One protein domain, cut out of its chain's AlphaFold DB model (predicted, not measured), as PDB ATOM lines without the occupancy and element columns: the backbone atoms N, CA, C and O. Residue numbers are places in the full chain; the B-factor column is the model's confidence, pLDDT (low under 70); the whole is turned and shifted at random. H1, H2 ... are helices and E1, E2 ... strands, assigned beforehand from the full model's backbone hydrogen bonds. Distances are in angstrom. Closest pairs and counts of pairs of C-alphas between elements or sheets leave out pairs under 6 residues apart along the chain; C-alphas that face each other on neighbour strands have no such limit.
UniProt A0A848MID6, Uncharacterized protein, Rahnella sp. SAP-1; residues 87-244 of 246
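This is residues 87 to 244 of the 246 residues of an uncharacterized protein of Rahnella sp. SAP-1 (UniProt A0A848MID6). A run of packed helices has H3 at its middle: H1 packs along H3, H2 makes an open helical hairpin with it, and the beginning of H5 packs on its later half, while H4 crosses H5. Two small hairpins of strands complete it, E1 and E2 near H4 and the beginning of H2, and E3 and E4 over H4 and H5, with H6 beside E4. The printed part has 158 residues, in the order H1 E1 E2 H2 H3 H4 H5 E3 E4 H6; both two-stranded sheets are antiparallel and the class is mostly helix. The whole is compact, with a radius of gyration of the C-alphas of 17.2 A and spans of 53 by 44 by 26 A.

Look first at E1, residues 116 to 120, and E2, residues 123 to 126, an antiparallel hairpin with N 118 and O 125 2.9 A apart, within hydrogen-bond range. From there go to H4, residues 178 to 187: the closest C-alphas of E1 and H4, Val 120 and Leu 182, are 5.7 A apart. H4 touches H5, residues 196 to 212, at a steep tilt of 49 degrees, opposite ways, closest at C-alphas Ala 184 and Ala 199, 4.8 A. H5 touches the hub, H3, residues 153 to 171, at a steep tilt of 40 degrees, the same way; C-alphas Asp 163 and Gly 197 come closest, 4.0 A. H1, residues 89 to 99, touches H3 at a shallow tilt of 28 degrees, the same way, closest at C-alphas Phe 94 and Thr 161, 4.9 A. H2, residues 127 to 148, forms a helical hairpin with H3 at a shallow tilt of 34 degrees, only just short of steep; it touches H3 with residues 138 to 145 alone, closest at C-alphas Cys 141 and Cys 156, 6.1 A. E3, residues 218 to 220, and E4, residues 224 to 227, form an antiparallel hairpin, with N 226 and O 219 2.9 A apart. H6, residues 237 to 242, touches no helix; its Ile 237 C-alpha is 4.5 A from that of Val 224, their closest pair. In H1 to H6 every O i to N i+4 pair is within hydrogen-bond range.

Find C-alpha 89 at (13.439, 65.530, 3.956), where H1 begins its 15.1 A. H2 starts at C-alpha 127, (12.568, 67.401, -19.574), and runs 31.7 A; H3 runs 26.8 A, H4 14.3 A and H5 24.7 A. E1 runs 13.1 A, and H6 ends at C-alpha 242, (25.131, 102.289, -29.555).

The C-alphas of Lys 87 and Met 243 are the two farthest apart, 56.3 A. The printed part has no cut, the link from H1 to E1 is long, and no printed residue is under 70 in pLDDT.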
ATOM      1  N   LYS A  87      12.544  58.800   2.636       79.75
ATOM      2  CA  LYS A  87      12.846  58.982   4.067       79.75
ATOM      3  C   LYS A  87      13.669  60.253   4.335       79.75
ATOM      4  O   LYS A  87      13.769  60.676   5.482       79.75
ATOM      5  N   SER A  88      14.265  60.850   3.299       82.56
ATOM      6  CA  SER A  88      15.046  62.089   3.377       82.56
ATOM      7  C   SER A  88      14.152  63.310   3.142       82.56
ATOM      8  O   SER A  88      13.502  63.433   2.102       82.56
ATOM      9  N   SER A  89      14.149  64.249   4.093       82.50
ATOM     10  CA  SER A  89      13.439  65.530   3.956       82.50
ATOM     11  C   SER A  89      13.986  66.372   2.802       82.50
ATOM     12  O   SER A  89      13.210  67.016   2.099       82.50
ATOM     13  N   VAL A  90      15.301  66.320   2.566       80.88
ATOM     14  CA  VAL A  90      15.974  67.033   1.472       80.88
ATOM     15  C   VAL A  90      15.543  66.467   0.118       80.88
ATOM     16  O   VAL A  90      15.227  67.232  -0.791       80.88
ATOM     17  N   ASP A  91      15.432  65.143  -0.005       83.19
ATOM     18  CA  ASP A  91      14.964  64.506  -1.243       83.19
ATOM     19  C   ASP A  91      13.500  64.850  -1.527       83.19
ATOM     20  O   ASP A  91      13.137  65.145  -2.665       83.19
ATOM     21  N   ASN A  92      12.647  64.830  -0.497       88.50
ATOM     22  CA  ASN A  92      11.245  65.213  -0.646       88.50
ATOM     23  C   ASN A  92      11.114  66.692  -1.030       88.50
ATOM     24  O   ASN A  92      10.298  67.019  -1.892       88.50
ATOM     25  N   ALA A  93      11.935  67.577  -0.458       88.31
ATOM     26  CA  ALA A  93      11.973  68.987  -0.835       88.31
ATOM     27  C   ALA A  93      12.403  69.166  -2.299       88.31
ATOM     28  O   ALA A  93      11.738  69.885  -3.044       88.31
ATOM     29  N   PHE A  94      13.443  68.454  -2.735       89.06
ATOM     30  CA  PHE A  94      13.906  68.465  -4.121       89.06
ATOM     31  C   PHE A  94      12.834  67.962  -5.099       89.06
ATOM     32  O   PHE A  94      12.512  68.633  -6.080       89.06
ATOM     33  N   ARG A  95      12.215  66.808  -4.815       90.50
ATOM     34  CA  ARG A  95      11.127  66.253  -5.638       90.50
ATOM     35  C   ARG A  95       9.915  67.177  -5.682       90.50
ATOM     36  O   ARG A  95       9.307  67.338  -6.736       90.50
ATOM     37  N   ASN A  96       9.575  67.809  -4.560       92.38
ATOM     38  CA  ASN A  96       8.500  68.792  -4.502       92.38
ATOM     39  C   ASN A  96       8.819  70.024  -5.364       92.38
ATOM     40  O   ASN A  96       7.976  70.466  -6.143       92.38
ATOM     41  N   ALA A  97      10.049  70.535  -5.284       92.06
ATOM     42  CA  ALA A  97      10.519  71.633  -6.119       92.06
ATOM     43  C   ALA A  97      10.444  71.271  -7.616       92.06
ATOM     44  O   ALA A  97       9.945  72.060  -8.420       92.06
ATOM     45  N   LEU A  98      10.815  70.039  -7.981       91.38
ATOM     46  CA  LEU A  98      10.675  69.536  -9.348       91.38
ATOM     47  C   LEU A  98       9.219  69.407  -9.808       91.38
ATOM     48  O   LEU A  98       8.878  69.849 -10.903       91.38
ATOM     49  N   ASN A  99       8.336  68.872  -8.966       91.56
ATOM     50  CA  ASN A  99       6.899  68.801  -9.253       91.56
ATOM     51  C   ASN A  99       6.269  70.185  -9.465       91.56
ATOM     52  O   ASN A  99       5.232  70.304 -10.118       91.56
ATOM     53  N   ASN A 100       6.888  71.234  -8.924       91.94
ATOM     54  CA  ASN A 100       6.418  72.601  -9.057       91.94
ATOM     55  C   ASN A 100       6.844  73.281 -10.362       91.94
ATOM     56  O   ASN A 100       6.235  74.299 -10.688       91.94
ATOM     57  N   PHE A 101       7.788  72.745 -11.145       88.38
ATOM     58  CA  PHE A 101       8.169  73.318 -12.449       88.38
ATOM     59  C   PHE A 101       6.985  73.480 -13.417       88.38
ATOM     60  O   PHE A 101       7.020  74.371 -14.256       88.38
ATOM     61  N   GLY A 102       5.940  72.653 -13.289       89.81
ATOM     62  CA  GLY A 102       4.762  72.717 -14.159       89.81
ATOM     63  C   GLY A 102       4.979  72.036 -15.509       89.81
ATOM     64  O   GLY A 102       4.609  72.582 -16.542       89.81
ATOM     65  N   PHE A 103       5.604  70.856 -15.506       93.94
ATOM     66  CA  PHE A 103       5.796  70.064 -16.719       93.94
ATOM     67  C   PHE A 103       4.459  69.690 -17.372       93.94
ATOM     68  O   PHE A 103       3.533  69.204 -16.715       93.94
ATOM     69  N   VAL A 104       4.403  69.863 -18.686       94.88
ATOM     70  CA  VAL A 104       3.272  69.520 -19.546       94.88
ATOM     71  C   VAL A 104       3.738  68.674 -20.729       94.88
ATOM     72  O   VAL A 104       4.924  68.611 -21.050       94.88
ATOM     73  N   THR A 105       2.791  68.014 -21.387       95.19
ATOM     74  CA  THR A 105       3.003  67.273 -22.632       95.19
ATOM     75  C   THR A 105       1.781  67.398 -23.533       95.19
ATOM     76  O   THR A 105       0.658  67.543 -23.056       95.19
ATOM     77  N   ARG A 106       1.994  67.318 -24.848       94.75
ATOM     78  CA  ARG A 106       0.922  67.144 -25.849       94.75
ATOM     79  C   ARG A 106       0.807  65.691 -26.331       94.75
ATOM     80  O   ARG A 106      -0.044  65.382 -27.156       94.75
ATOM     81  N   TYR A 107       1.658  64.806 -25.808       92.38
ATOM     82  CA  TYR A 107       1.798  63.404 -26.198       92.38
ATOM     83  C   TYR A 107       1.595  62.504 -24.970       92.38
ATOM     84  O   TYR A 107       2.564  61.975 -24.413       92.38
ATOM     85  N   PRO A 108       0.352  62.362 -24.477       88.19
ATOM     86  CA  PRO A 108       0.085  61.512 -23.324       88.19
ATOM     87  C   PRO A 108       0.509  60.064 -23.605       88.19
ATOM     88  O   PRO A 108       0.251  59.526 -24.678       88.19
ATOM     89  N   GLY A 109       1.179  59.437 -22.636       84.25
ATOM     90  CA  GLY A 109       1.684  58.063 -22.751       84.25
ATOM     91  C   GLY A 109       3.038  57.922 -23.456       84.25
ATOM     92  O   GLY A 109       3.620  56.840 -23.415       84.25
ATOM     93  N   SER A 110       3.575  58.992 -24.051       88.44
ATOM     94  CA  SER A 110       4.941  58.976 -24.573       88.44
ATOM     95  C   SER A 110       5.975  58.917 -23.448       88.44
ATOM     96  O   SER A 110       5.818  59.555 -22.406       88.44
ATOM     97  N   GLN A 111       7.050  58.167 -23.683       87.44
ATOM     98  CA  GLN A 111       8.213  58.091 -22.794       87.44
ATOM     99  C   GLN A 111       9.369  58.992 -23.254       87.44
ATOM    100  O   GLN A 111      10.398  59.046 -22.585       87.44
ATOM    101  N   ASP A 112       9.226  59.689 -24.386       93.00
ATOM    102  CA  ASP A 112      10.276  60.560 -24.914       93.00
ATOM    103  C   ASP A 112      10.419  61.828 -24.046       93.00
ATOM    104  O   ASP A 112       9.498  62.657 -24.008       93.00
ATOM    105  N   PRO A 113      11.567  62.044 -23.372       91.44
ATOM    106  CA  PRO A 113      11.782  63.216 -22.528       91.44
ATOM    107  C   PRO A 113      11.852  64.537 -23.313       91.44
ATOM    108  O   PRO A 113      11.846  65.607 -22.702       91.44
ATOM    109  N   ASN A 114      11.902  64.499 -24.649       94.00
ATOM    110  CA  ASN A 114      11.779  65.693 -25.489       94.00
ATOM    111  C   ASN A 114      10.329  66.153 -25.678       94.00
ATOM    112  O   ASN A 114      10.099  67.303 -26.041       94.00
ATOM    113  N   GLN A 115       9.353  65.281 -25.419       93.94
ATOM    114  CA  GLN A 115       7.927  65.582 -25.584       93.94
ATOM    115  C   GLN A 115       7.278  66.126 -24.306       93.94
ATOM    116  O   GLN A 115       6.145  66.608 -24.337       93.94
ATOM    117  N   VAL A 116       8.010  66.078 -23.193       94.94
ATOM    118  CA  VAL A 116       7.648  66.676 -21.908       94.94
ATOM    119  C   VAL A 116       8.465  67.948 -21.730       94.94
ATOM    120  O   VAL A 116       9.681  67.932 -21.913       94.94
ATOM    121  N   TYR A 117       7.827  69.058 -21.373       95.50
ATOM    122  CA  TYR A 117       8.507  70.348 -21.264       95.50
ATOM    123  C   TYR A 117       7.836  71.284 -20.266       95.50
ATOM    124  O   TYR A 117       6.692  71.092 -19.862       95.50
ATOM    125  N   VAL A 118       8.570  72.322 -19.883       95.25
ATOM    126  CA  VAL A 118       8.070  73.481 -19.143       95.25
ATOM    127  C   VAL A 118       8.097  74.683 -20.074       95.25
ATOM    128  O   VAL A 118       9.054  74.867 -20.830       95.25
ATOM    129  N   LYS A 119       7.058  75.514 -20.018       94.31
ATOM    130  CA  LYS A 119       7.043  76.788 -20.737       94.31
ATOM    131  C   LYS A 119       7.902  77.816 -20.015       94.31
ATOM    132  O   LYS A 119       7.704  78.079 -18.831       94.31
ATOM    133  N   VAL A 120       8.835  78.408 -20.749       94.56
ATOM    134  CA  VAL A 120       9.659  79.526 -20.288       94.56
ATOM    135  C   VAL A 120       9.445  80.675 -21.256       94.56
ATOM    136  O   VAL A 120      10.102  80.783 -22.294       94.56
ATOM    137  N   GLY A 121       8.435  81.483 -20.941       88.75
ATOM    138  CA  GLY A 121       7.867  82.433 -21.882       88.75
ATOM    139  C   GLY A 121       7.412  81.749 -23.173       88.75
ATOM    140  O   GLY A 121       6.691  80.752 -23.139       88.75
ATOM    141  N   GLY A 122       7.898  82.241 -24.316       85.75
ATOM    142  CA  GLY A 122       7.597  81.677 -25.636       85.75
ATOM    143  C   GLY A 122       8.375  80.406 -26.016       85.75
ATOM    144  O   GLY A 122       8.212  79.927 -27.135       85.75
ATOM    145  N   SER A 123       9.234  79.868 -25.142       91.50
ATOM    146  CA  SER A 123      10.062  78.687 -25.436       91.50
ATOM    147  C   SER A 123       9.692  77.474 -24.581       91.50
ATOM    148  O   SER A 123       9.115  77.595 -23.500       91.50
ATOM    149  N   MET A 124      10.058  76.287 -25.068       94.12
ATOM    150  CA  MET A 124       9.864  75.008 -24.387       94.12
ATOM    151  C   MET A 124      11.204  74.505 -23.843       94.12
ATOM    152  O   MET A 124      12.102  74.146 -24.605       94.12
ATOM    153  N   LEU A 125      11.333  74.439 -22.518       95.31
ATOM    154  CA  LEU A 125      12.453  73.774 -21.862       95.31
ATOM    155  C   LEU A 125      12.096  72.299 -21.641       95.31
ATOM    156  O   LEU A 125      11.289  71.977 -20.767       95.31
ATOM    157  N   THR A 126      12.666  71.404 -22.449       95.25
ATOM    158  CA  THR A 126      12.342  69.969 -22.397       95.25
ATOM    159  C   THR A 126      12.837  69.303 -21.116       95.25
ATOM    160  O   THR A 126      13.838  69.713 -20.521       95.25
ATOM    161  N   MET A 127      12.166  68.222 -20.713       94.44
ATOM    162  CA  MET A 127      12.568  67.401 -19.574       94.44
ATOM    163  C   MET A 127      13.978  66.846 -19.771       94.44
ATOM    164  O   MET A 127      14.746  66.842 -18.814       94.44
ATOM    165  N   LEU A 128      14.353  66.471 -21.001       94.75
ATOM    166  CA  LEU A 128      15.720  66.050 -21.309       94.75
ATOM    167  C   LEU A 128      16.748  67.127 -20.930       94.75
ATOM    168  O   LEU A 128      17.737  66.825 -20.267       94.75
ATOM    169  N   ARG A 129      16.518  68.393 -21.305       94.38
ATOM    170  CA  ARG A 129      17.448  69.485 -20.967       94.38
ATOM    171  C   ARG A 129      17.506  69.748 -19.467       94.38
ATOM    172  O   ARG A 129      18.593  69.979 -18.947       94.38
ATOM    173  N   VAL A 130      16.372  69.665 -18.769       94.88
ATOM    174  CA  VAL A 130      16.357  69.762 -17.301       94.88
ATOM    175  C   VAL A 130      17.166  68.622 -16.685       94.88
ATOM    176  O   VAL A 130      18.038  68.881 -15.867       94.88
ATOM    177  N   GLN A 131      16.948  67.375 -17.110       93.56
ATOM    178  CA  GLN A 131      17.692  66.212 -16.618       93.56
ATOM    179  C   GLN A 131      19.201  66.366 -16.830       93.56
ATOM    180  O   GLN A 131      19.963  66.162 -15.889       93.56
ATOM    181  N   LEU A 132      19.625  66.790 -18.024       94.44
ATOM    182  CA  LEU A 132      21.036  67.043 -18.323       94.44
ATOM    183  C   LEU A 132      21.634  68.124 -17.413       94.44
ATOM    184  O   LEU A 132      22.722  67.918 -16.874       94.44
ATOM    185  N   ALA A 133      20.917  69.226 -17.180       94.31
ATOM    186  CA  ALA A 133      21.370  70.291 -16.286       94.31
ATOM    187  C   ALA A 133      21.503  69.809 -14.829       94.31
ATOM    188  O   ALA A 133      22.496  70.105 -14.166       94.31
ATOM    189  N   LEU A 134      20.544  69.015 -14.337       92.75
ATOM    190  CA  LEU A 134      20.607  68.420 -12.995       92.75
ATOM    191  C   LEU A 134      21.772  67.433 -12.865       92.75
ATOM    192  O   LEU A 134      22.467  67.431 -11.849       92.75
ATOM    193  N   SER A 135      22.004  66.602 -13.887       91.75
ATOM    194  CA  SER A 135      23.141  65.681 -13.921       91.75
ATOM    195  C   SER A 135      24.467  66.434 -13.890       91.75
ATOM    196  O   SER A 135      25.342  66.073 -13.107       91.75
ATOM    197  N   ALA A 136      24.602  67.505 -14.676       90.38
ATOM    198  CA  ALA A 136      25.805  68.326 -14.678       90.38
ATOM    199  C   ALA A 136      26.052  69.000 -13.319       90.38
ATOM    200  O   ALA A 136      27.169  68.951 -12.807       90.38
ATOM    201  N   TYR A 137      25.005  69.529 -12.678       89.50
ATOM    202  CA  TYR A 137      25.106  70.066 -11.319       89.50
ATOM    203  C   TYR A 137      25.569  68.997 -10.312       89.50
ATOM    204  O   TYR A 137      26.415  69.253  -9.454       89.50
ATOM    205  N   GLY A 138      25.049  67.770 -10.427       88.25
ATOM    206  CA  GLY A 138      25.462  66.644  -9.589       88.25
ATOM    207  C   GLY A 138      26.925  66.227  -9.787       88.25
ATOM    208  O   GLY A 138      27.578  65.822  -8.824       88.25
ATOM    209  N   GLU A 139      27.455  66.322 -11.010       89.56
ATOM    210  CA  GLU A 139      28.882  66.106 -11.293       89.56
ATOM    211  C   GLU A 139      29.753  67.218 -10.691       89.56
ATOM    212  O   GLU A 139      30.744  66.915 -10.026       89.56
ATOM    213  N   GLU A 140      29.366  68.488 -10.843       87.81
ATOM    214  CA  GLU A 140      30.095  69.617 -10.248       87.81
ATOM    215  C   GLU A 140      30.121  69.545  -8.719       87.81
ATOM    216  O   GLU A 140      31.171  69.730  -8.104       87.81
ATOM    217  N   CYS A 141      29.008  69.160  -8.090       89.38
ATOM    218  CA  CYS A 141      28.989  68.916  -6.652       89.38
ATOM    219  C   CYS A 141      29.982  67.817  -6.237       89.38
ATOM    220  O   CYS A 141      30.739  67.982  -5.282       89.38
ATOM    221  N   ARG A 142      30.020  66.699  -6.975       89.44
ATOM    222  CA  ARG A 142      30.967  65.606  -6.708       89.44
ATOM    223  C   ARG A 142      32.415  66.069  -6.827       89.44
ATOM    224  O   ARG A 142      33.239  65.694  -5.996       89.44
ATOM    225  N   ARG A 143      32.717  66.882  -7.841       88.56
ATOM    226  CA  ARG A 143      34.046  67.479  -8.042       88.56
ATOM    227  C   ARG A 143      34.425  68.392  -6.882       88.56
ATOM    228  O   ARG A 143      35.531  68.263  -6.366       88.56
ATOM    229  N   ALA A 144      33.508  69.252  -6.440       88.06
ATOM    230  CA  ALA A 144      33.725  70.128  -5.294       88.06
ATOM    231  C   ALA A 144      34.015  69.325  -4.016       88.06
ATOM    232  O   ALA A 144      35.016  69.591  -3.353       88.06
ATOM    233  N   SER A 145      33.215  68.295  -3.720       89.75
ATOM    234  CA  SER A 145      33.444  67.413  -2.569       89.75
ATOM    235  C   SER A 145      34.799  66.700  -2.632       89.75
ATOM    236  O   SER A 145      35.507  66.605  -1.632       89.75
ATOM    237  N   ALA A 146      35.194  66.214  -3.814       90.25
ATOM    238  CA  ALA A 146      36.486  65.557  -4.007       90.25
ATOM    239  C   ALA A 146      37.672  66.521  -3.832       90.25
ATOM    240  O   ALA A 146      38.710  66.124  -3.312       90.25
ATOM    241  N   TYR A 147      37.516  67.779  -4.254       89.75
ATOM    242  CA  TYR A 147      38.547  68.807  -4.128       89.75
ATOM    243  C   TYR A 147      38.756  69.254  -2.675       89.75
ATOM    244  O   TYR A 147      39.895  69.434  -2.250       89.75
ATOM    245  N   THR A 148      37.679  69.431  -1.908       89.38
ATOM    246  CA  THR A 148      37.762  69.931  -0.526       89.38
ATOM    247  C   THR A 148      37.913  68.831   0.524       89.38
ATOM    248  O   THR A 148      38.295  69.125   1.653       89.38
ATOM    249  N   GLY A 149      37.582  67.580   0.188       84.31
ATOM    250  CA  GLY A 149      37.512  66.473   1.146       84.31
ATOM    251  C   GLY A 149      36.275  66.504   2.056       84.31
ATOM    252  O   GLY A 149      36.198  65.712   2.994       84.31
ATOM    253  N   HIS A 150      35.308  67.390   1.794       87.12
ATOM    254  CA  HIS A 150      34.041  67.482   2.523       87.12
ATOM    255  C   HIS A 150      32.888  66.894   1.701       87.12
ATOM    256  O   HIS A 150      32.795  67.140   0.503       87.12
ATOM    257  N   ASP A 151      31.974  66.147   2.332       84.69
ATOM    258  CA  ASP A 151      30.763  65.662   1.658       84.69
ATOM    259  C   ASP A 151      29.703  66.770   1.586       84.69
ATOM    260  O   ASP A 151      28.945  66.971   2.531       84.69
ATOM    261  N   TYR A 152      29.646  67.474   0.453       84.44
ATOM    262  CA  TYR A 152      28.655  68.522   0.194       84.44
ATOM    263  C   TYR A 152      27.331  68.021  -0.385       84.44
ATOM    264  O   TYR A 152      26.538  68.821  -0.882       84.44
ATOM    265  N   LYS A 153      27.060  66.710  -0.396       82.12
ATOM    266  CA  LYS A 153      25.877  66.169  -1.083       82.12
ATOM    267  C   LYS A 153      24.578  66.854  -0.644       82.12
ATOM    268  O   LYS A 153      23.761  67.216  -1.494       82.12
ATOM    269  N   ASN A 154      24.389  67.042   0.661       83.25
ATOM    270  CA  ASN A 154      23.171  67.645   1.197       83.25
ATOM    271  C   ASN A 154      23.113  69.150   0.922       83.25
ATOM    272  O   ASN A 154      22.062  69.651   0.530       83.25
ATOM    273  N   GLU A 155      24.227  69.866   1.068       86.50
ATOM    274  CA  GLU A 155      24.340  71.298   0.785       86.50
ATOM    275  C   GLU A 155      24.073  71.590  -0.692       86.50
ATOM    276  O   GLU A 155      23.290  72.484  -1.022       86.50
ATOM    277  N   CYS A 156      24.665  70.800  -1.588       89.38
ATOM    278  CA  CYS A 156      24.440  70.894  -3.021       89.38
ATOM    279  C   CYS A 156      22.976  70.651  -3.369       89.38
ATOM    280  O   CYS A 156      22.395  71.443  -4.111       89.38
ATOM    281  N   LEU A 157      22.372  69.581  -2.837       87.12
ATOM    282  CA  LEU A 157      20.978  69.251  -3.115       87.12
ATOM    283  C   LEU A 157      20.029  70.309  -2.540       87.12
ATOM    284  O   LEU A 157      19.069  70.696  -3.205       87.12
ATOM    285  N   ALA A 158      20.312  70.837  -1.349       89.38
ATOM    286  CA  ALA A 158      19.551  71.927  -0.749       89.38
ATOM    287  C   ALA A 158      19.679  73.229  -1.557       89.38
ATOM    288  O   ALA A 158      18.687  73.931  -1.751       89.38
ATOM    289  N   SER A 159      20.874  73.556  -2.059       91.44
ATOM    290  CA  SER A 159      21.073  74.713  -2.938       91.44
ATOM    291  C   SER A 159      20.314  74.553  -4.248       91.44
ATOM    292  O   SER A 159      19.500  75.411  -4.580       91.44
ATOM    293  N   LEU A 160      20.463  73.407  -4.912       92.56
ATOM    294  CA  LEU A 160      19.745  73.103  -6.145       92.56
ATOM    295  C   LEU A 160      18.227  73.148  -5.948       92.56
ATOM    296  O   LEU A 160      17.503  73.681  -6.782       92.56
ATOM    297  N   THR A 161      17.736  72.636  -4.819       93.25
ATOM    298  CA  THR A 161      16.315  72.696  -4.452       93.25
ATOM    299  C   THR A 161      15.820  74.137  -4.343       93.25
ATOM    300  O   THR A 161      14.745  74.455  -4.857       93.25
ATOM    301  N   ARG A 162      16.591  75.025  -3.700       94.75
ATOM    302  CA  ARG A 162      16.260  76.457  -3.622       94.75
ATOM    303  C   ARG A 162      16.254  77.103  -5.002       94.75
ATOM    304  O   ARG A 162      15.311  77.822  -5.318       94.75
ATOM    305  N   ASP A 163      17.260  76.818  -5.822       95.62
ATOM    306  CA  ASP A 163      17.410  77.406  -7.154       95.62
ATOM    307  C   ASP A 163      16.284  76.974  -8.105       95.62
ATOM    308  O   ASP A 163      15.669  77.809  -8.769       95.62
ATOM    309  N   ILE A 164      15.928  75.687  -8.091       95.38
ATOM    310  CA  ILE A 164      14.762  75.152  -8.803       95.38
ATOM    311  C   ILE A 164      13.465  75.801  -8.319       95.38
ATOM    312  O   ILE A 164      12.620  76.174  -9.134       95.38
ATOM    313  N   SER A 165      13.292  75.939  -7.004       95.56
ATOM    314  CA  SER A 165      12.079  76.542  -6.444       95.56
ATOM    315  C   SER A 165      11.950  78.000  -6.884       95.56
ATOM    316  O   SER A 165      10.900  78.398  -7.381       95.56
ATOM    317  N   ALA A 166      13.037  78.771  -6.803       96.62
ATOM    318  CA  ALA A 166      13.068  80.165  -7.232       96.62
ATOM    319  C   ALA A 166      12.783  80.317  -8.733       96.62
ATOM    320  O   ALA A 166      12.096  81.258  -9.139       96.62
ATOM    321  N   PHE A 167      13.292  79.395  -9.555       97.06
ATOM    322  CA  PHE A 167      13.002  79.355 -10.983       97.06
ATOM    323  C   PHE A 167      11.531  79.033 -11.250       97.06
ATOM    324  O   PHE A 167      10.877  79.765 -11.986       97.06
ATOM    325  N   SER A 168      10.973  78.012 -10.595       95.69
ATOM    326  CA  SER A 168       9.548  77.670 -10.684       95.69
ATOM    327  C   SER A 168       8.638  78.842 -10.287       95.69
ATOM    328  O   SER A 168       7.671  79.137 -10.988       95.69
ATOM    329  N   GLU A 169       8.953  79.541  -9.195       95.88
ATOM    330  CA  GLU A 169       8.235  80.751  -8.777       95.88
ATOM    331  C   GLU A 169       8.318  81.861  -9.825       95.88
ATOM    332  O   GLU A 169       7.323  82.522 -10.101       95.88
ATOM    333  N   MET A 170       9.499  82.068 -10.414       96.25
ATOM    334  CA  MET A 170       9.701  83.053 -11.474       96.25
ATOM    335  C   MET A 170       8.847  82.725 -12.705       96.25
ATOM    336  O   MET A 170       8.212  83.624 -13.250       96.25
ATOM    337  N   LEU A 171       8.762  81.452 -13.104       95.38
ATOM    338  CA  LEU A 171       7.933  81.034 -14.236       95.38
ATOM    339  C   LEU A 171       6.446  81.322 -14.017       95.38
ATOM    340  O   LEU A 171       5.778  81.789 -14.939       95.38
ATOM    341  N   LYS A 172       5.954  81.080 -12.798       93.88
ATOM    342  CA  LYS A 172       4.555  81.294 -12.390       93.88
ATOM    343  C   LYS A 172       4.209  82.753 -12.094       93.88
ATOM    344  O   LYS A 172       3.060  83.045 -11.787       93.88
ATOM    345  N   ASN A 173       5.190  83.651 -12.107       94.31
ATOM    346  CA  ASN A 173       4.942  85.066 -11.899       94.31
ATOM    347  C   ASN A 173       4.512  85.707 -13.225       94.31
ATOM    348  O   ASN A 173       5.339  85.900 -14.120       94.31
ATOM    349  N   ASP A 174       3.227  86.028 -13.338       93.25
ATOM    350  CA  ASP A 174       2.634  86.632 -14.535       93.25
ATOM    351  C   ASP A 174       3.044  88.101 -14.734       93.25
ATOM    352  O   ASP A 174       2.980  88.608 -15.853       93.25
ATOM    353  N   ASP A 175       3.544  88.771 -13.689       93.50
ATOM    354  CA  ASP A 175       4.039  90.146 -13.793       93.50
ATOM    355  C   ASP A 175       5.395  90.218 -14.513       93.50
ATOM    356  O   ASP A 175       5.766  91.264 -15.048       93.50
ATOM    357  N   ILE A 176       6.164  89.122 -14.518       95.00
ATOM    358  CA  ILE A 176       7.443  89.054 -15.231       95.00
ATOM    359  C   ILE A 176       7.156  88.718 -16.701       95.00
ATOM    360  O   ILE A 176       6.653  87.627 -16.978       95.00
ATOM    361  N   PRO A 177       7.527  89.582 -17.665       94.25
ATOM    362  CA  PRO A 177       7.247  89.325 -19.072       94.25
ATOM    363  C   PRO A 177       7.911  88.051 -19.596       94.25
ATOM    364  O   PRO A 177       9.059  87.745 -19.277       94.25
ATOM    365  N   ASP A 178       7.236  87.356 -20.507       94.56
ATOM    366  CA  ASP A 178       7.743  86.128 -21.127       94.56
ATOM    367  C   ASP A 178       9.096  86.313 -21.828       94.56
ATOM    368  O   ASP A 178       9.972  85.450 -21.722       94.56
ATOM    369  N   LYS A 179       9.308  87.461 -22.489       94.62
ATOM    370  CA  LYS A 179      10.610  87.813 -23.084       94.62
ATOM    371  C   LYS A 179      11.713  87.910 -22.026       94.62
ATOM    372  O   LYS A 179      12.821  87.445 -22.274       94.62
ATOM    373  N   THR A 180      11.407  88.440 -20.841       96.38
ATOM    374  CA  THR A 180      12.337  88.499 -19.704       96.38
ATOM    375  C   THR A 180      12.684  87.103 -19.201       96.38
ATOM    376  O   THR A 180      13.862  86.806 -19.012       96.38
ATOM    377  N   LYS A 181      11.688  86.224 -19.028       96.94
ATOM    378  CA  LYS A 181      11.907  84.832 -18.592       96.94
ATOM    379  C   LYS A 181      12.805  84.079 -19.577       96.94
ATOM    380  O   LYS A 181      13.753  83.409 -19.167       96.94
ATOM    381  N   LEU A 182      12.525  84.222 -20.874       96.31
ATOM    382  CA  LEU A 182      13.287  83.579 -21.941       96.31
ATOM    383  C   LEU A 182      14.721  84.116 -22.037       96.31
ATOM    384  O   LEU A 182      15.658  83.322 -22.111       96.31
ATOM    385  N   ALA A 183      14.905  85.437 -22.003       96.56
ATOM    386  CA  ALA A 183      16.231  86.051 -22.040       96.56
ATOM    387  C   ALA A 183      17.077  85.634 -20.830       96.56
ATOM    388  O   ALA A 183      18.221  85.220 -20.993       96.56
ATOM    389  N   ALA A 184      16.491  85.644 -19.630       97.44
ATOM    390  CA  ALA A 184      17.174  85.215 -18.415       97.44
ATOM    391  C   ALA A 184      17.572  83.730 -18.453       97.44
ATOM    392  O   ALA A 184      18.663  83.379 -18.009       97.44
ATOM    393  N   LEU A 185      16.723  82.853 -19.010       96.94
ATOM    394  CA  LEU A 185      17.099  81.459 -19.257       96.94
ATOM    395  C   LEU A 185      18.269  81.368 -20.245       96.94
ATOM    396  O   LEU A 185      19.183  80.583 -20.012       96.94
ATOM    397  N   GLY A 186      18.244  82.153 -21.326       95.88
ATOM    398  CA  GLY A 186      19.313  82.196 -22.325       95.88
ATOM    399  C   GLY A 186      20.668  82.580 -21.729       95.88
ATOM    400  O   GLY A 186      21.642  81.867 -21.937       95.88
ATOM    401  N   GLU A 187      20.706  83.643 -20.925       96.12
ATOM    402  CA  GLU A 187      21.918  84.127 -20.237       96.12
ATOM    403  C   GLU A 187      22.453  83.139 -19.190       96.12
ATOM    404  O   GLU A 187      23.651  83.082 -18.923       96.12
ATOM    405  N   ALA A 188      21.566  82.347 -18.588       96.50
ATOM    406  CA  ALA A 188      21.916  81.355 -17.578       96.50
ATOM    407  C   ALA A 188      22.173  79.950 -18.148       96.50
ATOM    408  O   ALA A 188      22.371  79.002 -17.381       96.50
ATOM    409  N   SER A 189      22.136  79.792 -19.472       94.81
ATOM    410  CA  SER A 189      22.316  78.505 -20.142       94.81
ATOM    411  C   SER A 189      23.601  78.486 -20.959       94.81
ATOM    412  O   SER A 189      23.824  79.339 -21.814       94.81
ATOM    413  N   TYR A 190      24.413  77.447 -20.776       89.25
ATOM    414  CA  TYR A 190      25.582  77.190 -21.615       89.25
ATOM    415  C   TYR A 190      25.692  75.698 -21.928       89.25
ATOM    416  O   TYR A 190      25.842  74.871 -21.028       89.25
ATOM    417  N   ALA A 191      25.627  75.347 -23.215       85.81
ATOM    418  CA  ALA A 191      25.551  73.961 -23.679       85.81
ATOM    419  C   ALA A 191      24.438  73.166 -22.952       85.81
ATOM    420  O   ALA A 191      23.251  73.470 -23.113       85.81
ATOM    421  N   ASN A 192      24.821  72.166 -22.152       82.25
ATOM    422  CA  ASN A 192      23.914  71.325 -21.365       82.25
ATOM    423  C   ASN A 192      23.721  71.814 -19.918       82.25
ATOM    424  O   ASN A 192      22.991  71.182 -19.161       82.25
ATOM    425  N   ASN A 193      24.363  72.918 -19.534       89.38
ATOM    426  CA  ASN A 193      24.257  73.497 -18.201       89.38
ATOM    427  C   ASN A 193      23.186  74.582 -18.177       89.38
ATOM    428  O   ASN A 193      23.106  75.405 -19.091       89.38
ATOM    429  N   ILE A 194      22.399  74.592 -17.105       95.56
ATOM    430  CA  ILE A 194      21.430  75.643 -16.805       95.56
ATOM    431  C   ILE A 194      21.593  75.999 -15.333       95.56
ATOM    432  O   ILE A 194      21.392  75.147 -14.466       95.56
ATOM    433  N   ASP A 195      21.922  77.255 -15.046       95.50
ATOM    434  CA  ASP A 195      21.855  77.787 -13.688       95.50
ATOM    435  C   ASP A 195      20.442  78.339 -13.433       95.50
ATOM    436  O   ASP A 195      20.127  79.501 -13.703       95.50
ATOM    437  N   PHE A 196      19.558  77.474 -12.924       96.56
ATOM    438  CA  PHE A 196      18.164  77.823 -12.624       96.56
ATOM    439  C   PHE A 196      18.053  79.003 -11.649       96.56
ATOM    440  O   PHE A 196      17.195  79.875 -11.813       96.56
ATOM    441  N   GLY A 197      18.941  79.055 -10.656       96.69
ATOM    442  CA  GLY A 197      18.955  80.112  -9.655       96.69
ATOM    443  C   GLY A 197      19.349  81.446 -10.270       96.69
ATOM    444  O   GLY A 197      18.714  82.468 -10.007       96.69
ATOM    445  N   TYR A 198      20.373  81.445 -11.121       97.12
ATOM    446  CA  TYR A 198      20.819  82.641 -11.823       97.12
ATOM    447  C   TYR A 198      19.774  83.154 -12.809       97.12
ATOM    448  O   TYR A 198      19.465  84.346 -12.774       97.12
ATOM    449  N   ALA A 199      19.134  82.271 -13.580       97.56
ATOM    450  CA  ALA A 199      18.016  82.642 -14.449       97.56
ATOM    451  C   ALA A 199      16.886  83.322 -13.653       97.56
ATOM    452  O   ALA A 199      16.396  84.391 -14.025       97.56
ATOM    453  N   ALA A 200      16.502  82.744 -12.509       98.00
ATOM    454  CA  ALA A 200      15.469  83.311 -11.647       98.00
ATOM    455  C   ALA A 200      15.860  84.697 -11.107       98.00
ATOM    456  O   ALA A 200      15.037  85.616 -11.091       98.00
ATOM    457  N   ARG A 201      17.118  84.860 -10.675       97.94
ATOM    458  CA  ARG A 201      17.650  86.135 -10.172       97.94
ATOM    459  C   ARG A 201      17.693  87.202 -11.264       97.94
ATOM    460  O   ARG A 201      17.246  88.312 -10.998       97.94
ATOM    461  N   LEU A 202      18.156  86.874 -12.470       97.88
ATOM    462  CA  LEU A 202      18.207  87.807 -13.602       97.88
ATOM    463  C   LEU A 202      16.816  88.304 -13.995       97.88
ATOM    464  O   LEU A 202      16.611  89.509 -14.126       97.88
ATOM    465  N   ALA A 203      15.839  87.402 -14.113       97.75
ATOM    466  CA  ALA A 203      14.469  87.785 -14.440       97.75
ATOM    467  C   ALA A 203      13.842  88.678 -13.352       97.75
ATOM    468  O   ALA A 203      13.244  89.709 -13.662       97.75
ATOM    469  N   LYS A 204      14.026  88.328 -12.067       97.50
ATOM    470  CA  LYS A 204      13.550  89.143 -10.933       97.50
ATOM    471  C   LYS A 204      14.253  90.508 -10.876       97.50
ATOM    472  O   LYS A 204      13.594  91.512 -10.614       97.50
ATOM    473  N   MET A 205      15.562  90.559 -11.133       97.56
ATOM    474  CA  MET A 205      16.343  91.800 -11.197       97.56
ATOM    475  C   MET A 205      15.826  92.714 -12.308       97.56
ATOM    476  O   MET A 205      15.510  93.871 -12.033       97.56
ATOM    477  N   HIS A 206      15.697  92.192 -13.533       97.62
ATOM    478  CA  HIS A 206      15.172  92.936 -14.680       97.62
ATOM    479  C   HIS A 206      13.810  93.549 -14.365       97.62
ATOM    480  O   HIS A 206      13.643  94.763 -14.465       97.62
ATOM    481  N   PHE A 207      12.879  92.727 -13.876       96.94
ATOM    482  CA  PHE A 207      11.546  93.177 -13.493       96.94
ATOM    483  C   PHE A 207      11.591  94.327 -12.476       96.94
ATOM    484  O   PHE A 207      10.920  95.344 -12.654       96.94
ATOM    485  N   LYS A 208      12.428  94.221 -11.435       97.00
ATOM    486  CA  LYS A 208      12.560  95.269 -10.412       97.00
ATOM    487  C   LYS A 208      13.179  96.560 -10.939       97.00
ATOM    488  O   LYS A 208      12.686  97.635 -10.602       97.00
ATOM    489  N   LEU A 209      14.209  96.477 -11.774       96.94
ATOM    490  CA  LEU A 209      14.824  97.656 -12.390       96.94
ATOM    491  C   LEU A 209      13.861  98.351 -13.360       96.94
ATOM    492  O   LEU A 209      13.793  99.578 -13.390       96.94
ATOM    493  N   CYS A 210      13.055  97.588 -14.096       96.38
ATOM    494  CA  CYS A 210      12.014  98.144 -14.952       96.38
ATOM    495  C   CYS A 210      10.934  98.877 -14.153       96.38
ATOM    496  O   CYS A 210      10.597 100.005 -14.508       96.38
ATOM    497  N   GLN A 211      10.474  98.315 -13.029       95.88
ATOM    498  CA  GLN A 211       9.538  99.007 -12.133       95.88
ATOM    499  C   GLN A 211      10.098 100.352 -11.644       95.88
ATOM    500  O   GLN A 211       9.382 101.352 -11.636       95.88
ATOM    501  N   GLN A 212      11.386 100.404 -11.296       95.56
ATOM    502  CA  GLN A 212      12.054 101.642 -10.869       95.56
ATOM    503  C   GLN A 212      12.148 102.694 -11.986       95.56
ATOM    504  O   GLN A 212      12.163 103.888 -11.700       95.56
ATOM    505  N   ARG A 213      12.175 102.265 -13.254       92.19
ATOM    506  CA  ARG A 213      12.212 103.124 -14.451       92.19
ATOM    507  C   ARG A 213      10.819 103.411 -15.035       92.19
ATOM    508  O   ARG A 213      10.708 103.806 -16.191       92.19
ATOM    509  N   GLY A 214       9.742 103.165 -14.283       93.00
ATOM    510  CA  GLY A 214       8.371 103.376 -14.768       93.00
ATOM    511  C   GLY A 214       7.963 102.440 -15.914       93.00
ATOM    512  O   GLY A 214       7.108 102.793 -16.720       93.00
ATOM    513  N   ASN A 215       8.579 101.256 -15.995       92.06
ATOM    514  CA  ASN A 215       8.408 100.244 -17.043       92.06
ATOM    515  C   ASN A 215       8.752 100.730 -18.463       92.06
ATOM    516  O   ASN A 215       8.197 100.239 -19.447       92.06
ATOM    517  N   GLN A 216       9.691 101.673 -18.580       91.06
ATOM    518  CA  GLN A 216      10.136 102.234 -19.856       91.06
ATOM    519  C   GLN A 216      11.578 101.848 -20.197       91.06
ATOM    520  O   GLN A 216      12.411 101.618 -19.320       91.06
ATOM    521  N   GLY A 217      11.866 101.816 -21.500       93.00
ATOM    522  CA  GLY A 217      13.205 101.572 -22.033       93.00
ATOM    523  C   GLY A 217      13.667 100.124 -21.890       93.00
ATOM    524  O   GLY A 217      12.867  99.185 -21.955       93.00
ATOM    525  N   TYR A 218      14.978  99.964 -21.725       96.31
ATOM    526  CA  TYR A 218      15.654  98.678 -21.620       96.31
ATOM    527  C   TYR A 218      16.411  98.573 -20.301       96.31
ATOM    528  O   TYR A 218      16.810  99.572 -19.696       96.31
ATOM    529  N   VAL A 219      16.616  97.337 -19.862       96.81
ATOM    530  CA  VAL A 219      17.488  97.005 -18.741       96.81
ATOM    531  C   VAL A 219      18.477  95.947 -19.205       96.81
ATOM    532  O   VAL A 219      18.105  94.950 -19.827       96.81
ATOM    533  N   GLU A 220      19.745  96.194 -18.904       95.56
ATOM    534  CA  GLU A 220      20.840  95.263 -19.138       95.56
ATOM    535  C   GLU A 220      20.689  94.022 -18.243       95.56
ATOM    536  O   GLU A 220      20.388  94.138 -17.051       95.56
ATOM    537  N   MET A 221      20.885  92.838 -18.824       94.81
ATOM    538  CA  MET A 221      21.088  91.596 -18.079       94.81
ATOM    539  C   MET A 221      22.586  91.292 -17.985       94.81
ATOM    540  O   MET A 221      23.230  91.768 -17.057       94.81
ATOM    541  N   VAL A 222      23.145  90.521 -18.925       93.88
ATOM    542  CA  VAL A 222      24.580  90.176 -18.935       93.88
ATOM    543  C   VAL A 222      25.196  90.497 -20.292       93.88
ATOM    544  O   VAL A 222      26.109  91.309 -20.398       93.88
ATOM    545  N   THR A 223      24.673  89.878 -21.344       94.94
ATOM    546  CA  THR A 223      25.080  90.053 -22.741       94.94
ATOM    547  C   THR A 223      23.967  90.653 -23.602       94.94
ATOM    548  O   THR A 223      24.219  91.090 -24.730       94.94
ATOM    549  N   VAL A 224      22.745  90.732 -23.067       96.38
ATOM    550  CA  VAL A 224      21.580  91.329 -23.720       96.38
ATOM    551  C   VAL A 224      20.963  92.476 -22.918       96.38
ATOM    552  O   VAL A 224      21.082  92.563 -21.695       96.38
ATOM    553  N   ALA A 225      20.247  93.338 -23.631       96.75
ATOM    554  CA  ALA A 225      19.346  94.340 -23.092       96.75
ATOM    555  C   ALA A 225      17.900  93.910 -23.361       96.75
ATOM    556  O   ALA A 225      17.511  93.670 -24.509       96.75
ATOM    557  N   VAL A 226      17.095  93.820 -22.305       96.88
ATOM    558  CA  VAL A 226      15.709  93.345 -22.388       96.88
ATOM    559  C   VAL A 226      14.757  94.520 -22.162       96.88
ATOM    560  O   VAL A 226      14.938  95.273 -21.199       96.88
ATOM    561  N   PRO A 227      13.730  94.693 -23.006       95.56
ATOM    562  CA  PRO A 227      12.813  95.813 -22.878       95.56
ATOM    563  C   PRO A 227      11.884  95.657 -21.679       95.56
ATOM    564  O   PRO A 227      11.384  94.569 -21.385       95.56
ATOM    565  N   CYS A 228      11.598  96.772 -21.017       94.56
ATOM    566  CA  CYS A 228      10.732  96.799 -19.844       94.56
ATOM    567  C   CYS A 228       9.248  96.589 -20.155       94.56
ATOM    568  O   CYS A 228       8.503  96.131 -19.296       94.56
ATOM    569  N   ASN A 229       8.820  96.874 -21.385       87.12
ATOM    570  CA  ASN A 229       7.435  96.685 -21.822       87.12
ATOM    571  C   ASN A 229       7.104  95.232 -22.217       87.12
ATOM    572  O   ASN A 229       5.952  94.937 -22.521       87.12
ATOM    573  N   GLY A 230       8.102  94.341 -22.290       85.44
ATOM    574  CA  GLY A 230       7.932  92.952 -22.726       85.44
ATOM    575  C   GLY A 230       7.547  92.752 -24.202       85.44
ATOM    576  O   GLY A 230       7.385  91.611 -24.630       85.44
ATOM    577  N   GLN A 231       7.411  93.820 -24.991       85.88
ATOM    578  CA  GLN A 231       6.921  93.782 -26.374       85.88
ATOM    579  C   GLN A 231       8.026  94.020 -27.402       85.88
ATOM    580  O   GLN A 231       8.021  93.368 -28.447       85.88
ATOM    581  N   SER A 232       8.993  94.894 -27.113       89.06
ATOM    582  CA  SER A 232      10.106  95.191 -28.027       89.06
ATOM    583  C   SER A 232      11.101  94.026 -28.131       89.06
ATOM    584  O   SER A 232      10.999  93.031 -27.404       89.06
ATOM    585  N   ASP A 233      12.042  94.094 -29.065       91.88
ATOM    586  CA  ASP A 233      13.013  93.017 -29.269       91.88
ATOM    587  C   ASP A 233      14.086  92.991 -28.186       91.88
ATOM    588  O   ASP A 233      14.422  94.012 -27.599       91.88
ATOM    589  N   VAL A 234      14.616  91.802 -27.901       94.00
ATOM    590  CA  VAL A 234      15.798  91.666 -27.047       94.00
ATOM    591  C   VAL A 234      17.012  92.030 -27.888       94.00
ATOM    592  O   VAL A 234      17.226  91.453 -28.954       94.00
ATOM    593  N   LEU A 235      17.795  92.993 -27.415       95.12
ATOM    594  CA  LEU A 235      18.948  93.507 -28.141       95.12
ATOM    595  C   LEU A 235      20.228  92.920 -27.565       95.12
ATOM    596  O   LEU A 235      20.344  92.727 -26.357       95.12
ATOM    597  N   ASN A 236      21.229  92.702 -28.413       95.69
ATOM    598  CA  ASN A 236      22.581  92.535 -27.902       95.69
ATOM    599  C   ASN A 236      23.006  93.820 -27.164       95.69
ATOM    600  O   ASN A 236      22.703  94.928 -27.609       95.69
ATOM    601  N   ILE A 237      23.721  93.667 -26.051       94.62
ATOM    602  CA  ILE A 237      24.139  94.772 -25.185       94.62
ATOM    603  C   ILE A 237      24.921  95.874 -25.917       94.62
ATOM    604  O   ILE A 237      24.698  97.055 -25.652       94.62
ATOM    605  N   TYR A 238      25.799  95.520 -26.861       93.62
ATOM    606  CA  TYR A 238      26.587  96.499 -27.614       93.62
ATOM    607  C   TYR A 238      25.685  97.353 -28.504       93.62
ATOM    608  O   TYR A 238      25.753  98.578 -28.451       93.62
ATOM    609  N   ALA A 239      24.765  96.711 -29.229       92.88
ATOM    610  CA  ALA A 239      23.788  97.400 -30.064       92.88
ATOM    611  C   ALA A 239      22.876  98.317 -29.230       92.88
ATOM    612  O   ALA A 239      22.614  99.451 -29.618       92.88
ATOM    613  N   ALA A 240      22.433  97.861 -28.054       93.56
ATOM    614  CA  ALA A 240      21.597  98.670 -27.169       93.56
ATOM    615  C   ALA A 240      22.314  99.941 -26.677       93.56
ATOM    616  O   ALA A 240      21.696 101.004 -26.616       93.56
ATOM    617  N   ARG A 241      23.616  99.848 -26.372       93.88
ATOM    618  CA  ARG A 241      24.446 101.003 -25.991       93.88
ATOM    619  C   ARG A 241      24.661 101.963 -27.159       93.88
ATOM    620  O   ARG A 241      24.494 103.164 -26.981       93.88
ATOM    621  N   GLU A 242      24.969 101.454 -28.352       94.62
ATOM    622  CA  GLU A 242      25.131 102.289 -29.555       94.62
ATOM    623  C   GLU A 242      23.847 103.041 -29.929       94.62
ATOM    624  O   GLU A 242      23.902 104.182 -30.379       94.62
ATOM    625  N   MET A 243      22.684 102.427 -29.697       92.06
ATOM    626  CA  MET A 243      21.373 103.036 -29.942       92.06
ATOM    627  C   MET A 243      20.897 103.962 -28.806       92.06
ATOM    628  O   MET A 243      19.837 104.571 -28.932       92.06
ATOM    629  N   GLY A 244      21.648 104.075 -27.703       91.00
ATOM    630  CA  GLY A 244      21.296 104.929 -26.563       91.00
ATOM    631  C   GLY A 244      20.115 104.419 -25.729       91.00
ATOM    632  O   GLY A 244      19.401 105.217 -25.124       91.00
TER     633      GLY A 244